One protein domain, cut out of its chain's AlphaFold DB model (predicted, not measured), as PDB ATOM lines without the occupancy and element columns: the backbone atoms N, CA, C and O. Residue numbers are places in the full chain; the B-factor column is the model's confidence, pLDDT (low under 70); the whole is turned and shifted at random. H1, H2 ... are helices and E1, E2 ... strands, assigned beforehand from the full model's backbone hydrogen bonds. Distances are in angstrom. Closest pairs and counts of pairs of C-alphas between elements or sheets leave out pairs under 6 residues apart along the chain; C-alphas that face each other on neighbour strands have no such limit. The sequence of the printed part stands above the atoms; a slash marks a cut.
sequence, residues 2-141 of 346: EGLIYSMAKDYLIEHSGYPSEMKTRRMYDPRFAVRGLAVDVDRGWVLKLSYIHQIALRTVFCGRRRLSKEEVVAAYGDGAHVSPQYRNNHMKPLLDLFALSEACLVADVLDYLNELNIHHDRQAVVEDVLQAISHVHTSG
ATOM      1  N   GLU A   2     -31.667 -49.581 -62.982       91.44
ATOM      2  CA  GLU A   2     -32.067 -48.731 -61.867       91.44
ATOM      3  C   GLU A   2     -33.154 -47.716 -62.252       91.44
ATOM      4  O   GLU A   2     -34.200 -47.653 -61.615       91.44
ATOM      5  N   GLY A   3     -32.985 -47.002 -63.372       93.94
ATOM      6  CA  GLY A   3     -34.003 -46.062 -63.861       93.94
ATOM      7  C   GLY A   3     -35.358 -46.707 -64.186       93.94
ATOM      8  O   GLY A   3     -36.394 -46.083 -63.964       93.94
ATOM      9  N   LEU A   4     -35.369 -47.963 -64.651       94.00
ATOM     10  CA  LEU A   4     -36.606 -48.717 -64.886       94.00
ATOM     11  C   LEU A   4     -37.291 -49.051 -63.556       94.00
ATOM     12  O   LEU A   4     -38.480 -48.794 -63.407       94.00
ATOM     13  N   ILE A   5     -36.532 -49.563 -62.580       94.69
ATOM     14  CA  ILE A   5     -37.052 -49.901 -61.246       94.69
ATOM     15  C   ILE A   5     -37.631 -48.661 -60.567       94.69
ATOM     16  O   ILE A   5     -38.750 -48.706 -60.065       94.69
ATOM     17  N   TYR A   6     -36.899 -47.546 -60.610       96.00
ATOM     18  CA  TYR A   6     -37.361 -46.257 -60.103       96.00
ATOM     19  C   TYR A   6     -38.686 -45.838 -60.752       96.00
ATOM     20  O   TYR A   6     -39.623 -45.482 -60.043       96.00
ATOM     21  N   SER A   7     -38.784 -45.893 -62.087       95.50
ATOM     22  CA  SER A   7     -40.001 -45.480 -62.795       95.50
ATOM     23  C   SER A   7     -41.192 -46.357 -62.430       95.50
ATOM     24  O   SER A   7     -42.239 -45.829 -62.082       95.50
ATOM     25  N   MET A   8     -41.021 -47.681 -62.454       95.75
ATOM     26  CA  MET A   8     -42.098 -48.625 -62.146       95.75
ATOM     27  C   MET A   8     -42.564 -48.509 -60.691       95.75
ATOM     28  O   MET A   8     -43.760 -48.567 -60.425       95.75
ATOM     29  N   ALA A   9     -41.641 -48.315 -59.744       96.06
ATOM     30  CA  ALA A   9     -41.999 -48.121 -58.342       96.06
ATOM     31  C   ALA A   9     -42.701 -46.773 -58.124       96.06
ATOM     32  O   ALA A   9     -43.669 -46.699 -57.375       96.06
ATOM     33  N   LYS A  10     -42.266 -45.717 -58.820       96.50
ATOM     34  CA  LYS A  10     -42.946 -44.419 -58.800       96.50
ATOM     35  C   LYS A  10     -44.368 -44.512 -59.365       96.50
ATOM     36  O   LYS A  10     -45.281 -43.952 -58.770       96.50
ATOM     37  N   ASP A  11     -44.556 -45.228 -60.471       96.19
ATOM     38  CA  ASP A  11     -45.881 -45.477 -61.048       96.19
ATOM     39  C   ASP A  11     -46.765 -46.275 -60.074       96.19
ATOM     40  O   ASP A  11     -47.908 -45.891 -59.832       96.19
ATOM     41  N   TYR A  12     -46.212 -47.300 -59.415       96.75
ATOM     42  CA  TYR A  12     -46.926 -48.067 -58.391       96.75
ATOM     43  C   TYR A  12     -47.431 -47.182 -57.242       96.75
ATOM     44  O   TYR A  12     -48.596 -47.293 -56.863       96.75
ATOM     45  N   LEU A  13     -46.597 -46.279 -56.714       97.25
ATOM     46  CA  LEU A  13     -46.995 -45.362 -55.636       97.25
ATOM     47  C   LEU A  13     -48.190 -44.483 -56.035       97.25
ATOM     48  O   LEU A  13     -49.093 -44.255 -55.234       97.25
ATOM     49  N   ILE A  14     -48.208 -44.003 -57.278       96.75
ATOM     50  CA  ILE A  14     -49.290 -43.153 -57.794       96.75
ATOM     51  C   ILE A  14     -50.573 -43.968 -57.977       96.75
ATOM     52  O   ILE A  14     -51.643 -43.557 -57.541       96.75
ATOM     53  N   GLU A  15     -50.467 -45.133 -58.611       96.06
ATOM     54  CA  GLU A  15     -51.625 -45.934 -59.016       96.06
ATOM     55  C   GLU A  15     -52.249 -46.728 -57.860       96.06
ATOM     56  O   GLU A  15     -53.460 -46.945 -57.854       96.06
ATOM     57  N   HIS A  16     -51.442 -47.159 -56.885       95.62
ATOM     58  CA  HIS A  16     -51.860 -48.114 -55.851       95.62
ATOM     59  C   HIS A  16     -51.752 -47.565 -54.425       95.62
ATOM     60  O   HIS A  16     -52.498 -48.015 -53.557       95.62
ATOM     61  N   SER A  17     -50.865 -46.595 -54.178       94.69
ATOM     62  CA  SER A  17     -50.673 -45.992 -52.848       94.69
ATOM     63  C   SER A  17     -51.274 -44.584 -52.728       94.69
ATOM     64  O   SER A  17     -51.153 -43.953 -51.684       94.69
ATOM     65  N   GLY A  18     -51.937 -44.077 -53.775       94.06
ATOM     66  CA  GLY A  18     -52.655 -42.799 -53.739       94.06
ATOM     67  C   GLY A  18     -51.760 -41.555 -53.743       94.06
ATOM     68  O   GLY A  18     -52.217 -40.476 -53.361       94.06
ATOM     69  N   TYR A  19     -50.498 -41.678 -54.165       95.88
ATOM     70  CA  TYR A  19     -49.601 -40.526 -54.270       95.88
ATOM     71  C   TYR A  19     -50.032 -39.593 -55.418       95.88
ATOM     72  O   TYR A  19     -50.532 -40.068 -56.441       95.88
ATOM     73  N   PRO A  20     -49.818 -38.267 -55.302       93.88
ATOM     74  CA  PRO A  20     -50.248 -37.310 -56.321       93.88
ATOM     75  C   PRO A  20     -49.673 -37.602 -57.712       93.88
ATOM     76  O   PRO A  20     -48.470 -37.830 -57.875       93.88
ATOM     77  N   SER A  21     -50.528 -37.538 -58.733       93.56
ATOM     78  CA  SER A  21     -50.172 -37.855 -60.125       93.56
ATOM     79  C   SER A  21     -49.073 -36.948 -60.701       93.56
ATOM     80  O   SER A  21     -48.266 -37.369 -61.532       93.56
ATOM     81  N   GLU A  22     -48.980 -35.720 -60.196       92.00
ATOM     82  CA  GLU A  22     -47.991 -34.704 -60.548       92.00
ATOM     83  C   GLU A  22     -46.562 -35.169 -60.237       92.00
ATOM     84  O   GLU A  22     -45.610 -34.773 -60.919       92.00
ATOM     85  N   MET A  23     -46.397 -36.081 -59.271       91.56
ATOM     86  CA  MET A  23     -45.111 -36.690 -58.937       91.56
ATOM     87  C   MET A  23     -44.481 -37.404 -60.144       91.56
ATOM     88  O   MET A  23     -43.251 -37.445 -60.271       91.56
ATOM     89  N   LYS A  24     -45.293 -37.911 -61.084       90.56
ATOM     90  CA  LYS A  24     -44.808 -38.634 -62.268       90.56
ATOM     91  C   LYS A  24     -43.824 -37.809 -63.094       90.56
ATOM     92  O   LYS A  24     -42.819 -38.353 -63.549       90.56
ATOM     93  N   THR A  25     -44.064 -36.507 -63.241       88.69
ATOM     94  CA  THR A  25     -43.263 -35.624 -64.110       88.69
ATOM     95  C   THR A  25     -42.202 -34.815 -63.362       88.69
ATOM     96  O   THR A  25     -41.285 -34.293 -63.989       88.69
ATOM     97  N   ARG A  26     -42.280 -34.739 -62.027       85.69
ATOM     98  CA  ARG A  26     -41.450 -33.831 -61.219       85.69
ATOM     99  C   ARG A  26     -39.968 -34.198 -61.190       85.69
ATOM    100  O   ARG A  26     -39.118 -33.316 -61.297       85.69
ATOM    101  N   ARG A  27     -39.640 -35.482 -61.022       88.62
ATOM    102  CA  ARG A  27     -38.250 -35.963 -60.987       88.62
ATOM    103  C   ARG A  27     -38.075 -37.257 -61.776       88.62
ATOM    104  O   ARG A  27     -38.965 -38.113 -61.841       88.62
ATOM    105  N   MET A  28     -36.901 -37.373 -62.387       92.81
ATOM    106  CA  MET A  28     -36.401 -38.590 -63.015       92.81
ATOM    107  C   MET A  28     -35.301 -39.191 -62.143       92.81
ATOM    108  O   MET A  28     -34.697 -38.489 -61.332       92.81
ATOM    109  N   TYR A  29     -35.027 -40.478 -62.347       95.44
ATOM    110  CA  TYR A  29     -33.944 -41.165 -61.656       95.44
ATOM    111  C   TYR A  29     -32.601 -40.441 -61.853       95.44
ATOM    112  O   TYR A  29     -32.187 -40.186 -62.986       95.44
ATOM    113  N   ASP A  30     -31.914 -40.141 -60.748       95.38
ATOM    114  CA  ASP A  30     -30.594 -39.505 -60.743       95.38
ATOM    115  C   ASP A  30     -29.516 -40.514 -60.311       95.38
ATOM    116  O   ASP A  30     -29.383 -40.792 -59.113       95.38
ATOM    117  N   PRO A  31     -28.698 -41.033 -61.247       92.19
ATOM    118  CA  PRO A  31     -27.682 -42.040 -60.940       92.19
ATOM    119  C   PRO A  31     -26.522 -41.501 -60.088       92.19
ATOM    120  O   PRO A  31     -25.656 -42.271 -59.687       92.19
ATOM    121  N   ARG A  32     -26.460 -40.187 -59.825       92.44
ATOM    122  CA  ARG A  32     -25.363 -39.554 -59.072       92.44
ATOM    123  C   ARG A  32     -25.694 -39.307 -57.604       92.44
ATOM    124  O   ARG A  32     -24.825 -38.855 -56.860       92.44
ATOM    125  N   PHE A  33     -26.935 -39.551 -57.192       94.50
ATOM    126  CA  PHE A  33     -27.385 -39.241 -55.839       94.50
ATOM    127  C   PHE A  33     -26.963 -40.289 -54.813       94.50
ATOM    128  O   PHE A  33     -26.434 -39.950 -53.755       94.50
ATOM    129  N   ALA A  34     -27.208 -41.557 -55.131       93.88
ATOM    130  CA  ALA A  34     -26.982 -42.673 -54.230       93.88
ATOM    131  C   ALA A  34     -25.763 -43.487 -54.662       93.88
ATOM    132  O   ALA A  34     -25.486 -43.647 -55.847       93.88
ATOM    133  N   VAL A  35     -25.066 -44.045 -53.677       92.25
ATOM    134  CA  VAL A  35     -23.973 -45.001 -53.874       92.25
ATOM    135  C   VAL A  35     -24.260 -46.268 -53.081       92.25
ATOM    136  O   VAL A  35     -25.023 -46.255 -52.113       92.25
ATOM    137  N   ARG A  36     -23.651 -47.385 -53.476       90.69
ATOM    138  CA  ARG A  36     -23.845 -48.661 -52.788       90.69
ATOM    139  C   ARG A  36     -23.267 -48.614 -51.369       90.69
ATOM    140  O   ARG A  36     -22.202 -48.042 -51.139       90.69
ATOM    141  N   GLY A  37     -23.957 -49.245 -50.417       89.62
ATOM    142  CA  GLY A  37     -23.538 -49.310 -49.012       89.62
ATOM    143  C   GLY A  37     -24.089 -48.193 -48.121       89.62
ATOM    144  O   GLY A  37     -23.666 -48.075 -46.971       89.62
ATOM    145  N   LEU A  38     -25.022 -47.385 -48.631       94.56
ATOM    146  CA  LEU A  38     -25.831 -46.478 -47.816       94.56
ATOM    147  C   LEU A  38     -26.843 -47.258 -46.956       94.56
ATOM    148  O   LEU A  38     -27.011 -48.471 -47.092       94.56
ATOM    149  N   ALA A  39     -27.520 -46.552 -46.060       95.31
ATOM    150  CA  ALA A  39     -28.659 -47.046 -45.306       95.31
ATOM    151  C   ALA A  39     -29.785 -46.011 -45.325       95.31
ATOM    152  O   ALA A  39     -29.521 -44.806 -45.357       95.31
ATOM    153  N   VAL A  40     -31.021 -46.497 -45.287       96.50
ATOM    154  CA  VAL A  40     -32.210 -45.683 -45.025       96.50
ATOM    155  C   VAL A  40     -32.591 -45.883 -43.565       96.50
ATOM    156  O   VAL A  40     -32.838 -47.016 -43.159       96.50
ATOM    157  N   ASP A  41     -32.613 -44.812 -42.781       97.06
ATOM    158  CA  ASP A  41     -33.304 -44.789 -41.489       97.06
ATOM    159  C   ASP A  41     -34.801 -44.665 -41.774       97.06
ATOM    160  O   ASP A  41     -35.248 -43.643 -42.303       97.06
ATOM    161  N   VAL A  42     -35.537 -45.746 -41.515       96.75
ATOM    162  CA  VAL A  42     -36.948 -45.888 -41.878       96.75
ATOM    163  C   VAL A  42     -37.797 -44.948 -41.031       96.75
ATOM    164  O   VAL A  42     -38.592 -44.205 -41.592       96.75
ATOM    165  N   ASP A  43     -37.545 -44.876 -39.722       94.81
ATOM    166  CA  ASP A  43     -38.270 -43.985 -38.809       94.81
ATOM    167  C   ASP A  43     -38.132 -42.507 -39.221       94.81
ATOM    168  O   ASP A  43     -39.087 -41.732 -39.181       94.81
ATOM    169  N   ARG A  44     -36.917 -42.086 -39.603       95.06
ATOM    170  CA  ARG A  44     -36.617 -40.675 -39.910       95.06
ATOM    171  C   ARG A  44     -36.781 -40.309 -41.380       95.06
ATOM    172  O   ARG A  44     -36.816 -39.118 -41.695       95.06
ATOM    173  N   GLY A  45     -36.837 -41.282 -42.287       96.38
ATOM    174  CA  GLY A  45     -36.789 -41.038 -43.729       96.38
ATOM    175  C   GLY A  45     -35.459 -40.445 -44.196       96.38
ATOM    176  O   GLY A  45     -35.435 -39.565 -45.060       96.38
ATOM    177  N   TRP A  46     -34.347 -40.850 -43.576       97.25
ATOM    178  CA  TRP A  46     -33.023 -40.304 -43.887       97.25
ATOM    179  C   TRP A  46     -32.169 -41.302 -44.652       97.25
ATOM    180  O   TRP A  46     -32.062 -42.463 -44.268       97.25
ATOM    181  N   VAL A  47     -31.489 -40.829 -45.695       97.50
ATOM    182  CA  VAL A  47     -30.461 -41.595 -46.407       97.50
ATOM    183  C   VAL A  47     -29.100 -41.197 -45.849       97.50
ATOM    184  O   VAL A  47     -28.751 -40.016 -45.846       97.50
ATOM    185  N   LEU A  48     -28.322 -42.164 -45.364       96.56
ATOM    186  CA  LEU A  48     -27.043 -41.901 -44.704       96.56
ATOM    187  C   LEU A  48     -25.997 -42.985 -44.962       96.56
ATOM    188  O   LEU A  48     -26.309 -44.104 -45.367       96.56
ATOM    189  N   LYS A  49     -24.730 -42.657 -44.694       95.75
ATOM    190  CA  LYS A  49     -23.625 -43.620 -44.705       95.75
ATOM    191  C   LYS A  49     -23.194 -43.953 -43.281       95.75
ATOM    192  O   LYS A  49     -22.890 -43.056 -42.492       95.75
ATOM    193  N   LEU A  50     -23.094 -45.248 -42.993       93.69
ATOM    194  CA  LEU A  50     -22.499 -45.763 -41.762       93.69
ATOM    195  C   LEU A  50     -21.052 -46.199 -42.005       93.69
ATOM    196  O   LEU A  50     -20.720 -46.758 -43.052       93.69
ATOM    197  N   SER A  51     -20.194 -45.966 -41.019       91.12
ATOM    198  CA  SER A  51     -18.868 -46.573 -40.943       91.12
ATOM    199  C   SER A  51     -18.958 -48.037 -40.487       91.12
ATOM    200  O   SER A  51     -20.008 -48.516 -40.052       91.12
ATOM    201  N   TYR A  52     -17.833 -48.756 -40.543       87.00
ATOM    202  CA  TYR A  52     -17.762 -50.149 -40.085       87.00
ATOM    203  C   TYR A  52     -18.015 -50.312 -38.574       87.00
ATOM    204  O   TYR A  52     -18.418 -51.388 -38.148       87.00
ATOM    205  N   ILE A  53     -17.821 -49.249 -37.781       89.56
ATOM    206  CA  ILE A  53     -18.139 -49.189 -36.342       89.56
ATOM    207  C   ILE A  53     -19.512 -48.566 -36.063       89.56
ATOM    208  O   ILE A  53     -19.765 -48.094 -34.958       89.56
ATOM    209  N   HIS A  54     -20.393 -48.521 -37.063       91.38
ATOM    210  CA  HIS A  54     -21.748 -47.973 -36.946       91.38
ATOM    211  C   HIS A  54     -21.807 -46.493 -36.538       91.38
ATOM    212  O   HIS A  54     -22.786 -46.045 -35.950       91.38
ATOM    213  N   GLN A  55     -20.783 -45.706 -36.867       94.12
ATOM    214  CA  GLN A  55     -20.860 -44.248 -36.753       94.12
ATOM    215  C   GLN A  55     -21.401 -43.642 -38.043       94.12
ATOM    216  O   GLN A  55     -21.003 -44.040 -39.140       94.12
ATOM    217  N   ILE A  56     -22.282 -42.655 -37.918       95.62
ATOM    218  CA  ILE A  56     -22.815 -41.912 -39.056       95.62
ATOM    219  C   ILE A  56     -21.732 -40.984 -39.601       95.62
ATOM    220  O   ILE A  56     -21.153 -40.166 -38.884       95.62
ATOM    221  N   ALA A  57     -21.484 -41.054 -40.907       93.75
ATOM    222  CA  ALA A  57     -20.669 -40.057 -41.582       93.75
ATOM    223  C   ALA A  57     -21.481 -38.757 -41.705       93.75
ATOM    224  O   ALA A  57     -22.238 -38.568 -42.657       93.75
ATOM    225  N   LEU A  58     -21.302 -37.851 -40.740       91.06
ATOM    226  CA  LEU A  58     -22.117 -36.643 -40.511       91.06
ATOM    227  C   LEU A  58     -22.378 -35.785 -41.764       91.06
ATOM    228  O   LEU A  58     -23.415 -35.148 -41.876       91.06
ATOM    229  N   ARG A  59     -21.460 -35.784 -42.739       88.06
ATOM    230  CA  ARG A  59     -21.576 -34.996 -43.984       88.06
ATOM    231  C   ARG A  59     -22.330 -35.701 -45.117       88.06
ATOM    232  O   ARG A  59     -22.351 -35.195 -46.237       88.06
ATOM    233  N   THR A  60     -22.890 -36.877 -44.852       90.94
ATOM    234  CA  THR A  60     -23.512 -37.758 -45.855       90.94
ATOM    235  C   THR A  60     -24.982 -38.055 -45.566       90.94
ATOM    236  O   THR A  60     -25.544 -38.944 -46.193       90.94
ATOM    237  N   VAL A  61     -25.591 -37.333 -44.622       96.81
ATOM    238  CA  VAL A  61     -26.987 -37.533 -44.219       96.81
ATOM    239  C   VAL A  61     -27.898 -36.617 -45.026       96.81
ATOM    240  O   VAL A  61     -27.643 -35.415 -45.131       96.81
ATOM    241  N   PHE A  62     -28.956 -37.187 -45.589       97.62
ATOM    242  CA  PHE A  62     -29.945 -36.486 -46.396       97.62
ATOM    243  C   PHE A  62     -31.358 -36.779 -45.895       97.62
ATOM    244  O   PHE A  62     -31.694 -37.932 -45.640       97.62
ATOM    245  N   CYS A  63     -32.181 -35.736 -45.811       95.81
ATOM    246  CA  CYS A  63     -33.633 -35.837 -45.694       95.81
ATOM    247  C   CYS A  63     -34.228 -35.264 -46.981       95.81
ATOM    248  O   CYS A  63     -34.019 -34.089 -47.296       95.81
ATOM    249  N   GLY A  64     -34.896 -36.106 -47.766       94.62
ATOM    250  CA  GLY A  64     -35.191 -35.767 -49.155       94.62
ATOM    251  C   GLY A  64     -33.903 -35.532 -49.957       94.62
ATOM    252  O   GLY A  64     -32.924 -36.270 -49.808       94.62
ATOM    253  N   ARG A  65     -33.854 -34.464 -50.763       94.94
ATOM    254  CA  ARG A  65     -32.629 -34.038 -51.470       94.94
ATOM    255  C   ARG A  65     -31.793 -33.030 -50.684       94.94
ATOM    256  O   ARG A  65     -30.691 -32.674 -51.113       94.94
ATOM    257  N   ARG A  66     -32.259 -32.610 -49.506       95.75
ATOM    258  CA  ARG A  66     -31.538 -31.693 -48.626       95.75
ATOM    259  C   ARG A  66     -30.527 -32.450 -47.772       95.75
ATOM    260  O   ARG A  66     -30.874 -33.353 -47.011       95.75
ATOM    261  N   ARG A  67     -29.263 -32.036 -47.853       96.94
ATOM    262  CA  ARG A  67     -28.230 -32.490 -46.917       96.94
ATOM    263  C   ARG A  67     -28.475 -31.865 -45.545       96.94
ATOM    264  O   ARG A  67     -28.656 -30.651 -45.461       96.94
ATOM    265  N   LEU A  68     -28.429 -32.681 -44.498       96.44
ATOM    266  CA  LEU A  68     -28.549 -32.216 -43.119       96.44
ATOM    267  C   LEU A  68     -27.230 -31.632 -42.605       96.44
ATOM    268  O   LEU A  68     -26.140 -32.044 -43.021       96.44
ATOM    269  N   SER A  69     -27.336 -30.664 -41.699       95.88
ATOM    270  CA  SER A  69     -26.200 -30.112 -40.970       95.88
ATOM    271  C   SER A  69     -25.685 -31.108 -39.926       95.88
ATOM    272  O   SER A  69     -26.363 -32.065 -39.546       95.88
ATOM    273  N   LYS A  70     -24.462 -30.885 -39.434       94.56
ATOM    274  CA  LYS A  70     -23.896 -31.718 -38.366       94.56
ATOM    275  C   LYS A  70     -24.760 -31.643 -37.106       94.56
ATOM    276  O   LYS A  70     -24.964 -32.653 -36.444       94.56
ATOM    277  N   GLU A  71     -25.249 -30.452 -36.798       94.56
ATOM    278  CA  GLU A  71     -26.048 -30.134 -35.620       94.56
ATOM    279  C   GLU A  71     -27.401 -30.850 -35.678       94.56
ATOM    280  O   GLU A  71     -27.799 -31.455 -34.690       94.56
ATOM    281  N   GLU A  72     -28.056 -30.878 -36.848       95.81
ATOM    282  CA  GLU A  72     -29.297 -31.641 -37.061       95.81
ATOM    283  C   GLU A  72     -29.089 -33.144 -36.799       95.81
ATOM    284  O   GLU A  72     -29.906 -33.791 -36.143       95.81
ATOM    285  N   VAL A  73     -27.975 -33.709 -37.277       95.94
ATOM    286  CA  VAL A  73     -27.663 -35.137 -37.097       95.94
ATOM    287  C   VAL A  73     -27.320 -35.454 -35.640       95.94
ATOM    288  O   VAL A  73     -27.797 -36.451 -35.100       95.94
ATOM    289  N   VAL A  74     -26.521 -34.608 -34.987       94.06
ATOM    290  CA  VAL A  74     -26.149 -34.769 -33.574       94.06
ATOM    291  C   VAL A  74     -27.365 -34.616 -32.664       94.06
ATOM    292  O   VAL A  74     -27.529 -35.407 -31.742       94.06
ATOM    293  N   ALA A  75     -28.274 -33.684 -32.952       94.81
ATOM    294  CA  ALA A  75     -29.522 -33.562 -32.204       94.81
ATOM    295  C   ALA A  75     -30.383 -34.838 -32.295       94.81
ATOM    296  O   ALA A  75     -31.065 -35.191 -31.338       94.81
ATOM    297  N   ALA A  76     -30.331 -35.549 -33.427       93.62
ATOM    298  CA  ALA A  76     -31.134 -36.747 -33.662       93.62
ATOM    299  C   ALA A  76     -30.511 -38.062 -33.157       93.62
ATOM    300  O   ALA A  76     -31.263 -38.985 -32.831       93.62
ATOM    301  N   TYR A  77     -29.176 -38.170 -33.122       93.06
ATOM    302  CA  TYR A  77     -28.446 -39.404 -32.767       93.06
ATOM    303  C   TYR A  77     -27.457 -39.254 -31.596       93.06
ATOM    304  O   TYR A  77     -26.792 -40.224 -31.228       93.06
ATOM    305  N   GLY A  78     -27.343 -38.065 -31.007       91.38
ATOM    306  CA  GLY A  78     -26.394 -37.740 -29.943       91.38
ATOM    307  C   GLY A  78     -24.991 -37.371 -30.440       91.38
ATOM    308  O   GLY A  78     -24.643 -37.558 -31.609       91.38
ATOM    309  N   ASP A  79     -24.160 -36.871 -29.522       82.19
ATOM    310  CA  ASP A  79     -22.838 -36.278 -29.804       82.19
ATOM    311  C   ASP A  79     -21.866 -37.212 -30.538       82.19
ATOM    312  O   ASP A  79     -21.040 -36.766 -31.336       82.19
ATOM    313  N   GLY A  80     -21.975 -38.521 -30.301       80.06
ATOM    314  CA  GLY A  80     -21.145 -39.528 -30.962       80.06
ATOM    315  C   GLY A  80     -21.655 -39.973 -32.335       80.06
ATOM    316  O   GLY A  80     -20.930 -40.684 -33.032       80.06
ATOM    317  N   ALA A  81     -22.899 -39.620 -32.695       89.38
ATOM    318  CA  ALA A  81     -23.624 -40.102 -33.876       89.38
ATOM    319  C   ALA A  81     -23.429 -41.611 -34.137       89.38
ATOM    320  O   ALA A  81     -23.300 -42.070 -35.277       89.38
ATOM    321  N   HIS A  82     -23.341 -42.375 -33.048       93.75
ATOM    322  CA  HIS A  82     -23.142 -43.810 -33.064       93.75
ATOM    323  C   HIS A  82     -24.502 -44.492 -33.032       93.75
ATOM    324  O   HIS A  82     -25.334 -44.216 -32.171       93.75
ATOM    325  N   VAL A  83     -24.708 -45.411 -33.965       93.69
ATOM    326  CA  VAL A  83     -25.934 -46.185 -34.076       93.69
ATOM    327  C   VAL A  83     -25.698 -47.545 -33.444       93.69
ATOM    328  O   VAL A  83     -24.843 -48.307 -33.895       93.69
ATOM    329  N   SER A  84     -26.475 -47.875 -32.412       93.19
ATOM    330  CA  SER A  84     -26.368 -49.191 -31.786       93.19
ATOM    331  C   SER A  84     -26.736 -50.298 -32.790       93.19
ATOM    332  O   SER A  84     -27.604 -50.096 -33.648       93.19
ATOM    333  N   PRO A  85     -26.136 -51.500 -32.693       92.06
ATOM    334  CA  PRO A  85     -26.501 -52.617 -33.564       92.06
ATOM    335  C   PRO A  85     -27.995 -52.957 -33.507       92.06
ATOM    336  O   PRO A  85     -28.588 -53.286 -34.532       92.06
ATOM    337  N   GLN A  86     -28.609 -52.836 -32.325       94.31
ATOM    338  CA  GLN A  86     -30.044 -53.040 -32.139       94.31
ATOM    339  C   GLN A  86     -30.858 -52.002 -32.914       94.31
ATOM    340  O   GLN A  86     -31.756 -52.380 -33.660       94.31
ATOM    341  N   TYR A  87     -30.507 -50.716 -32.797       94.50
ATOM    342  CA  TYR A  87     -31.203 -49.661 -33.526       94.50
ATOM    343  C   TYR A  87     -31.086 -49.870 -35.036       94.50
ATOM    344  O   TYR A  87     -32.083 -49.893 -35.750       94.50
ATOM    345  N   ARG A  88     -29.864 -50.121 -35.522       93.75
ATOM    346  CA  ARG A  88     -29.605 -50.403 -36.936       93.75
ATOM    347  C   ARG A  88     -30.460 -51.558 -37.456       93.75
ATOM    348  O   ARG A  88     -31.014 -51.448 -38.538       93.75
ATOM    349  N   ASN A  89     -30.524 -52.670 -36.730       91.88
ATOM    350  CA  ASN A  89     -31.228 -53.861 -37.207       91.88
ATOM    351  C   ASN A  89     -32.753 -53.690 -37.211       91.88
ATOM    352  O   ASN A  89     -33.416 -54.348 -38.007       91.88
ATOM    353  N   ASN A  90     -33.284 -52.827 -36.343       94.19
ATOM    354  CA  ASN A  90     -34.724 -52.629 -36.193       94.19
ATOM    355  C   ASN A  90     -35.263 -51.474 -37.048       94.19
ATOM    356  O   ASN A  90     -36.396 -51.552 -37.504       94.19
ATOM    357  N   HIS A  91     -34.460 -50.431 -37.272       95.19
ATOM    358  CA  HIS A  91     -34.927 -49.158 -37.830       95.19
ATOM    359  C   HIS A  91     -34.194 -48.735 -39.102       95.19
ATOM    360  O   HIS A  91     -34.584 -47.766 -39.748       95.19
ATOM    361  N   MET A  92     -33.112 -49.425 -39.483       94.88
ATOM    362  CA  MET A  92     -32.356 -49.078 -40.684       94.88
ATOM    363  C   MET A  92     -32.373 -50.198 -41.712       94.88
ATOM    364  O   MET A  92     -32.015 -51.344 -41.434       94.88
ATOM    365  N   LYS A  93     -32.678 -49.833 -42.955       93.00
ATOM    366  CA  LYS A  93     -32.543 -50.721 -44.102       93.00
ATOM    367  C   LYS A  93     -31.206 -50.478 -44.807       93.00
ATOM    368  O   LYS A  93     -30.991 -49.395 -45.355       93.00
ATOM    369  N   PRO A  94     -30.280 -51.453 -44.821       91.81
ATOM    370  CA  PRO A  94     -29.029 -51.319 -45.552       91.81
ATOM    371  C   PRO A  94     -29.250 -51.507 -47.061       91.81
ATOM    372  O   PRO A  94     -29.919 -52.443 -47.496       91.81
ATOM    373  N   LEU A  95     -28.614 -50.656 -47.863       89.62
ATOM    374  CA  LEU A  95     -28.725 -50.625 -49.320       89.62
ATOM    375  C   LEU A  95     -27.522 -51.347 -49.939       89.62
ATOM    376  O   LEU A  95     -26.460 -50.764 -50.180       89.62
ATOM    377  N   LEU A  96     -27.659 -52.665 -50.096       82.81
ATOM    378  CA  LEU A  96     -26.529 -53.580 -50.311       82.81
ATOM    379  C   LEU A  96     -26.385 -54.103 -51.739       82.81
ATOM    380  O   LEU A  96     -25.358 -54.715 -52.043       82.81
ATOM    381  N   ASP A  97     -27.374 -53.899 -52.594       77.94
ATOM    382  CA  ASP A  97     -27.355 -54.284 -54.003       77.94
ATOM    383  C   ASP A  97     -27.550 -53.057 -54.903       77.94
ATOM    384  O   ASP A  97     -27.753 -51.938 -54.427       77.94
ATOM    385  N   LEU A  98     -27.420 -53.259 -56.213       74.50
ATOM    386  CA  LEU A  98     -27.567 -52.188 -57.201       74.50
ATOM    387  C   LEU A  98     -29.022 -51.715 -57.341       74.50
ATOM    388  O   LEU A  98     -29.270 -50.574 -57.723       74.50
ATOM    389  N   PHE A  99     -29.997 -52.556 -56.991       79.69
ATOM    390  CA  PHE A  99     -31.411 -52.187 -57.046       79.69
ATOM    391  C   PHE A  99     -31.762 -51.171 -55.957       79.69
ATOM    392  O   PHE A  99     -32.513 -50.225 -56.210       79.69
ATOM    393  N   ALA A 100     -31.117 -51.295 -54.798       84.38
ATOM    394  CA  ALA A 100     -31.237 -50.396 -53.662       84.38
ATOM    395  C   ALA A 100     -30.814 -48.939 -53.962       84.38
ATOM    396  O   ALA A 100     -31.175 -48.024 -53.224       84.38
ATOM    397  N   LEU A 101     -30.096 -48.678 -55.063       91.00
ATOM    398  CA  LEU A 101     -29.802 -47.308 -55.504       91.00
ATOM    399  C   LEU A 101     -31.067 -46.571 -55.967       91.00
ATOM    400  O   LEU A 101     -31.228 -45.381 -55.699       91.00
ATOM    401  N   SER A 102     -31.972 -47.289 -56.637       93.25
ATOM    402  CA  SER A 102     -33.276 -46.763 -57.066       93.25
ATOM    403  C   SER A 102     -34.146 -46.442 -55.858       93.25
ATOM    404  O   SER A 102     -34.802 -45.408 -55.831       93.25
ATOM    405  N   GLU A 103     -34.091 -47.304 -54.842       93.88
ATOM    406  CA  GLU A 103     -34.798 -47.144 -53.572       93.88
ATOM    407  C   GLU A 103     -34.356 -45.880 -52.830       93.88
ATOM    408  O   GLU A 103     -35.192 -45.042 -52.509       93.88
ATOM    409  N   ALA A 104     -33.050 -45.685 -52.628       95.25
ATOM    410  CA  ALA A 104     -32.526 -44.487 -51.969       95.25
ATOM    411  C   ALA A 104     -32.933 -43.198 -52.696       95.25
ATOM    412  O   ALA A 104     -33.290 -42.200 -52.072       95.25
ATOM    413  N   CYS A 105     -32.865 -43.234 -54.028       96.06
ATOM    414  CA  CYS A 105     -33.243 -42.123 -54.889       96.06
ATOM    415  C   CYS A 105     -34.742 -41.819 -54.773       96.06
ATOM    416  O   CYS A 105     -35.112 -40.660 -54.604       96.06
ATOM    417  N   LEU A 106     -35.591 -42.850 -54.794       96.50
ATOM    418  CA  LEU A 106     -37.039 -42.695 -54.712       96.50
ATOM    419  C   LEU A 106     -37.493 -42.234 -53.322       96.50
ATOM    420  O   LEU A 106     -38.287 -41.305 -53.247       96.50
ATOM    421  N   VAL A 107     -36.936 -42.787 -52.236       97.06
ATOM    422  CA  VAL A 107     -37.195 -42.301 -50.864       97.06
ATOM    423  C   VAL A 107     -36.881 -40.810 -50.764       97.06
ATOM    424  O   VAL A 107     -37.700 -40.027 -50.282       97.06
ATOM    425  N   ALA A 108     -35.708 -40.402 -51.258       97.00
ATOM    426  CA  ALA A 108     -35.315 -39.003 -51.247       97.00
ATOM    427  C   ALA A 108     -36.259 -38.137 -52.094       97.00
ATOM    428  O   ALA A 108     -36.700 -37.097 -51.626       97.00
ATOM    429  N   ASP A 109     -36.600 -38.553 -53.311       96.94
ATOM    430  CA  ASP A 109     -37.446 -37.760 -54.208       96.94
ATOM    431  C   ASP A 109     -38.878 -37.595 -53.705       96.94
ATOM    432  O   ASP A 109     -39.441 -36.507 -53.827       96.94
ATOM    433  N   VAL A 110     -39.458 -38.648 -53.129       96.88
ATOM    434  CA  VAL A 110     -40.823 -38.617 -52.594       96.88
ATOM    435  C   VAL A 110     -40.891 -37.710 -51.368       96.88
ATOM    436  O   VAL A 110     -41.738 -36.821 -51.310       96.88
ATOM    437  N   LEU A 111     -39.970 -37.863 -50.412       96.62
ATOM    438  CA  LEU A 111     -39.933 -36.995 -49.232       96.62
ATOM    439  C   LEU A 111     -39.663 -35.536 -49.611       96.62
ATOM    440  O   LEU A 111     -40.278 -34.629 -49.060       96.62
ATOM    441  N   ASP A 112     -38.763 -35.294 -50.563       95.81
ATOM    442  CA  ASP A 112     -38.469 -33.957 -51.078       95.81
ATOM    443  C   ASP A 112     -39.708 -33.316 -51.723       95.81
ATOM    444  O   ASP A 112     -40.055 -32.186 -51.392       95.81
ATOM    445  N   TYR A 113     -40.442 -34.072 -52.546       95.25
ATOM    446  CA  TYR A 113     -41.703 -33.636 -53.151       95.25
ATOM    447  C   TYR A 113     -42.749 -33.230 -52.103       95.25
ATOM    448  O   TYR A 113     -43.346 -32.155 -52.206       95.25
ATOM    449  N   LEU A 114     -42.962 -34.074 -51.088       95.06
ATOM    450  CA  LEU A 114     -43.942 -33.817 -50.032       95.06
ATOM    451  C   LEU A 114     -43.543 -32.604 -49.179       95.06
ATOM    452  O   LEU A 114     -44.394 -31.768 -48.871       95.06
ATOM    453  N   ASN A 115     -42.254 -32.470 -48.853       93.75
ATOM    454  CA  ASN A 115     -41.725 -31.335 -48.095       93.75
ATOM    455  C   ASN A 115     -41.842 -30.015 -48.875       93.75
ATOM    456  O   ASN A 115     -42.295 -29.022 -48.315       93.75
ATOM    457  N   GLU A 116     -41.477 -29.991 -50.162       93.31
ATOM    458  CA  GLU A 116     -41.557 -28.786 -51.007       93.31
ATOM    459  C   GLU A 116     -42.998 -28.264 -51.150       93.31
ATOM    460  O   GLU A 116     -43.209 -27.061 -51.301       93.31
ATOM    461  N   LEU A 117     -43.994 -29.154 -51.101       93.12
ATOM    462  CA  LEU A 117     -45.415 -28.797 -51.160       93.12
ATOM    463  C   LEU A 117     -46.062 -28.596 -49.783       93.12
ATOM    464  O   LEU A 117     -47.259 -28.324 -49.719       93.12
ATOM    465  N   ASN A 118     -45.298 -28.715 -48.693       93.75
ATOM    466  CA  ASN A 118     -45.804 -28.678 -47.318       93.75
ATOM    467  C   ASN A 118     -46.961 -29.667 -47.068       93.75
ATOM    468  O   ASN A 118     -47.882 -29.383 -46.299       93.75
ATOM    469  N   ILE A 119     -46.926 -30.833 -47.717       93.31
ATOM    470  CA  ILE A 119     -47.907 -31.897 -47.497       93.31
ATOM    471  C   ILE A 119     -47.532 -32.609 -46.200       93.31
ATOM    472  O   ILE A 119     -46.440 -33.170 -46.084       93.31
ATOM    473  N   HIS A 120     -48.434 -32.599 -45.219       93.88
ATOM    474  CA  HIS A 120     -48.221 -33.317 -43.966       93.88
ATOM    475  C   HIS A 120     -48.191 -34.829 -44.218       93.88
ATOM    476  O   HIS A 120     -49.099 -35.377 -44.839       93.88
ATOM    477  N   HIS A 121     -47.162 -35.502 -43.714       94.38
ATOM    478  CA  HIS A 121     -46.965 -36.935 -43.898       94.38
ATOM    479  C   HIS A 121     -46.216 -37.535 -42.708       94.38
ATOM    480  O   HIS A 121     -45.435 -36.854 -42.040       94.38
ATOM    481  N   ASP A 122     -46.438 -38.826 -42.481       96.06
ATOM    482  CA  ASP A 122     -45.582 -39.628 -41.617       96.06
ATOM    483  C   ASP A 122     -44.398 -40.165 -42.435       96.06
ATOM    484  O   ASP A 122     -44.582 -40.763 -43.495       96.06
ATOM    485  N   ARG A 123     -43.166 -39.904 -41.986       95.12
ATOM    486  CA  ARG A 123     -41.963 -40.259 -42.762       95.12
ATOM    487  C   ARG A 123     -41.757 -41.763 -42.837       95.12
ATOM    488  O   ARG A 123     -41.318 -42.244 -43.879       95.12
ATOM    489  N   GLN A 124     -42.081 -42.473 -41.761       96.44
ATOM    490  CA  GLN A 124     -41.935 -43.917 -41.698       96.44
ATOM    491  C   GLN A 124     -42.867 -44.585 -42.708       96.44
ATOM    492  O   GLN A 124     -42.393 -45.353 -43.543       96.44
ATOM    493  N   ALA A 125     -44.145 -44.198 -42.720       97.00
ATOM    494  CA  ALA A 125     -45.129 -44.681 -43.681       97.00
ATOM    495  C   ALA A 125     -44.695 -44.416 -45.131       97.00
ATOM    496  O   ALA A 125     -44.740 -45.315 -45.965       97.00
ATOM    497  N   VAL A 126     -44.179 -43.215 -45.426       97.12
ATOM    498  CA  VAL A 126     -43.680 -42.890 -46.773       97.12
ATOM    499  C   VAL A 126     -42.514 -43.791 -47.180       97.12
ATOM    500  O   VAL A 126     -42.456 -44.259 -48.317       97.12
ATOM    501  N   VAL A 127     -41.567 -44.045 -46.273       96.94
ATOM    502  CA  VAL A 127     -40.471 -44.976 -46.563       96.94
ATOM    503  C   VAL A 127     -41.027 -46.374 -46.799       96.94
ATOM    504  O   VAL A 127     -40.686 -46.983 -47.808       96.94
ATOM    505  N   GLU A 128     -41.888 -46.875 -45.916       96.25
ATOM    506  CA  GLU A 128     -42.499 -48.204 -46.019       96.25
ATOM    507  C   GLU A 128     -43.246 -48.399 -47.347       96.25
ATOM    508  O   GLU A 128     -43.020 -49.412 -48.016       96.25
ATOM    509  N   ASP A 129     -44.019 -47.406 -47.791       97.44
ATOM    510  CA  ASP A 129     -44.687 -47.401 -49.097       97.44
ATOM    511  C   ASP A 129     -43.682 -47.537 -50.246       97.44
ATOM    512  O   ASP A 129     -43.847 -48.369 -51.145       97.44
ATOM    513  N   VAL A 130     -42.599 -46.749 -50.221       96.38
ATOM    514  CA  VAL A 130     -41.539 -46.814 -51.239       96.38
ATOM    515  C   VAL A 130     -40.867 -48.189 -51.234       96.38
ATOM    516  O   VAL A 130     -40.636 -48.773 -52.298       96.38
ATOM    517  N   LEU A 131     -40.577 -48.743 -50.054       93.62
ATOM    518  CA  LEU A 131     -39.984 -50.074 -49.921       93.62
ATOM    519  C   LEU A 131     -40.917 -51.161 -50.468       93.62
ATOM    520  O   LEU A 131     -40.451 -52.095 -51.131       93.62
ATOM    521  N   GLN A 132     -42.220 -51.037 -50.220       94.62
ATOM    522  CA  GLN A 132     -43.234 -51.940 -50.746       94.62
ATOM    523  C   GLN A 132     -43.334 -51.835 -52.270       94.62
ATOM    524  O   GLN A 132     -43.359 -52.866 -52.943       94.62
ATOM    525  N   ALA A 133     -43.320 -50.622 -52.826       95.38
ATOM    526  CA  ALA A 133     -43.349 -50.392 -54.266       95.38
ATOM    527  C   ALA A 133     -42.138 -51.030 -54.964       95.38
ATOM    528  O   ALA A 133     -42.291 -51.780 -55.929       95.38
ATOM    529  N   ILE A 134     -40.927 -50.819 -54.436       93.12
ATOM    530  CA  ILE A 134     -39.705 -51.454 -54.954       93.12
ATOM    531  C   ILE A 134     -39.808 -52.983 -54.858       93.12
ATOM    532  O   ILE A 134     -39.515 -53.692 -55.824       93.12
ATOM    533  N   SER A 135     -40.276 -53.513 -53.722       90.81
ATOM    534  CA  SER A 135     -40.491 -54.953 -53.548       90.81
ATOM    535  C   SER A 135     -41.487 -55.518 -54.570       90.81
ATOM    536  O   SER A 135     -41.247 -56.576 -55.161       90.81
ATOM    537  N   HIS A 136     -42.570 -54.791 -54.848       92.44
ATOM    538  CA  HIS A 136     -43.564 -55.162 -55.849       92.44
ATOM    539  C   HIS A 136     -42.965 -55.227 -57.259       92.44
ATOM    540  O   HIS A 136     -43.201 -56.190 -57.989       92.44
ATOM    541  N   VAL A 137     -42.124 -54.264 -57.644       92.19
ATOM    542  CA  VAL A 137     -41.447 -54.273 -58.955       92.19
ATOM    543  C   VAL A 137     -40.613 -55.545 -59.151       92.19
ATOM    544  O   VAL A 137     -40.618 -56.132 -60.236       92.19
ATOM    545  N   HIS A 138     -39.942 -56.023 -58.100       86.00
ATOM    546  CA  HIS A 138     -39.158 -57.260 -58.156       86.00
ATOM    547  C   HIS A 138     -40.010 -58.536 -58.134       86.00
ATOM    548  O   HIS A 138     -39.655 -59.523 -58.783       86.00
ATOM    549  N   THR A 139     -41.116 -58.539 -57.389       86.81
ATOM    550  CA  THR A 139     -41.937 -59.741 -57.159       86.81
ATOM    551  C   THR A 139     -43.034 -59.947 -58.201       86.81
ATOM    552  O   THR A 139     -43.369 -61.092 -58.498       86.81
ATOM    553  N   SER A 140     -43.540 -58.873 -58.817       88.56
ATOM    554  CA  SER A 140     -44.546 -58.920 -59.893       88.56
ATOM    555  C   SER A 140     -44.041 -59.618 -61.159       88.56
ATOM    556  O   SER A 140     -44.817 -60.211 -61.906       88.56
ATOM    557  N   GLY A 141     -42.730 -59.561 -61.411       87.31
ATOM    558  CA  GLY A 141     -42.103 -60.094 -62.619       87.31
ATOM    559  C   GLY A 141     -42.205 -59.179 -63.844       87.31
ATOM    560  O   GLY A 141     -41.588 -59.485 -64.861       87.31
TER     561      GLY A 141
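AT A GLANCE: This is residues 2 to 141 of the 346 residues of the protein "5-nucleotidase domain-containing" of Nannochloropsis gaditana (strain CCMP526) (UniProt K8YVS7). A small sheet of three strands, E2 E1 E3, has H5 packed over one face, and H5 is the middle of the model, with H1 beyond it and H6 crossing both. The long stretch of residues 50 to 69, with no named element, folds back beside E2, where its residues 62 to 63 pair antiparallel with residues 46 to 47 of E2, and it leads to the short helix H3, whose centre is the farthest of the elements' centres from the mean of all C-alphas, at 17.7 A, while the short helix H4 only grazes the sheet. The printed part has 140 residues, with the order H1 H2 E1 E2 H3 H4 E3 H5 H6; the sheet is antiparallel and the class mostly helix. It is compact, with a radius of gyration of the C-alphas of 14.6 A and spans of 42, 33 and 26 A.

IN THESE COORDINATES: The strands are E1, residues 38 to 41, E2, 46 to 49, and E3, 92 to 94. H5, residues 100 to 116, is 24.1 A long; H6, 123 to 140, 25.5 A; H1, 2 to 16, 20.7 A, from C-alpha 2 at (-32.067, -48.731, -61.867). H6 ends at C-alpha 140, (-44.546, -58.920, -59.893). H2 is residues 23 to 26, H3 70 to 77, H4 85 to 91.

HOW THE PARTS SIT: E1 and E2 form a hairpin, with N 39 and O 48 2.8 A apart; E1 and E3 have N 40 and O 93 at 2.9 A. E2, H3 H4 and E3 form a split strand-helix-strand unit, two strands running the same way with E1 between them, its crossover right-handed. H5 is on the sheet at a height of 9.3 A, over E2 and E1. H4 only grazes the sheet. H5 and H6, a helical hairpin, touch at Val 107 and Val 127, C-alphas 6.0 A apart. H1, the hub, touches H6 with closest C-alphas of Ala 9 and Ala 133, 4.9 A, H5 at Tyr 6 and Ser 102, 5.1 A, and H2 at Lys 10 and Lys 24, 7.0 A. H3 and H4 are apart. Every O i to N i+4 pair is within hydrogen-bond range in H1, H3, H4, H5 and H6; H2 is too short for one.

THE WHOLE: The two farthest C-alphas, of Asp 79 and Gly 141, are 44.9 A apart. The links H2 to E1 and E2 to H3 are long. The printed part has no cut, and no printed residue is under 70 in pLDDT.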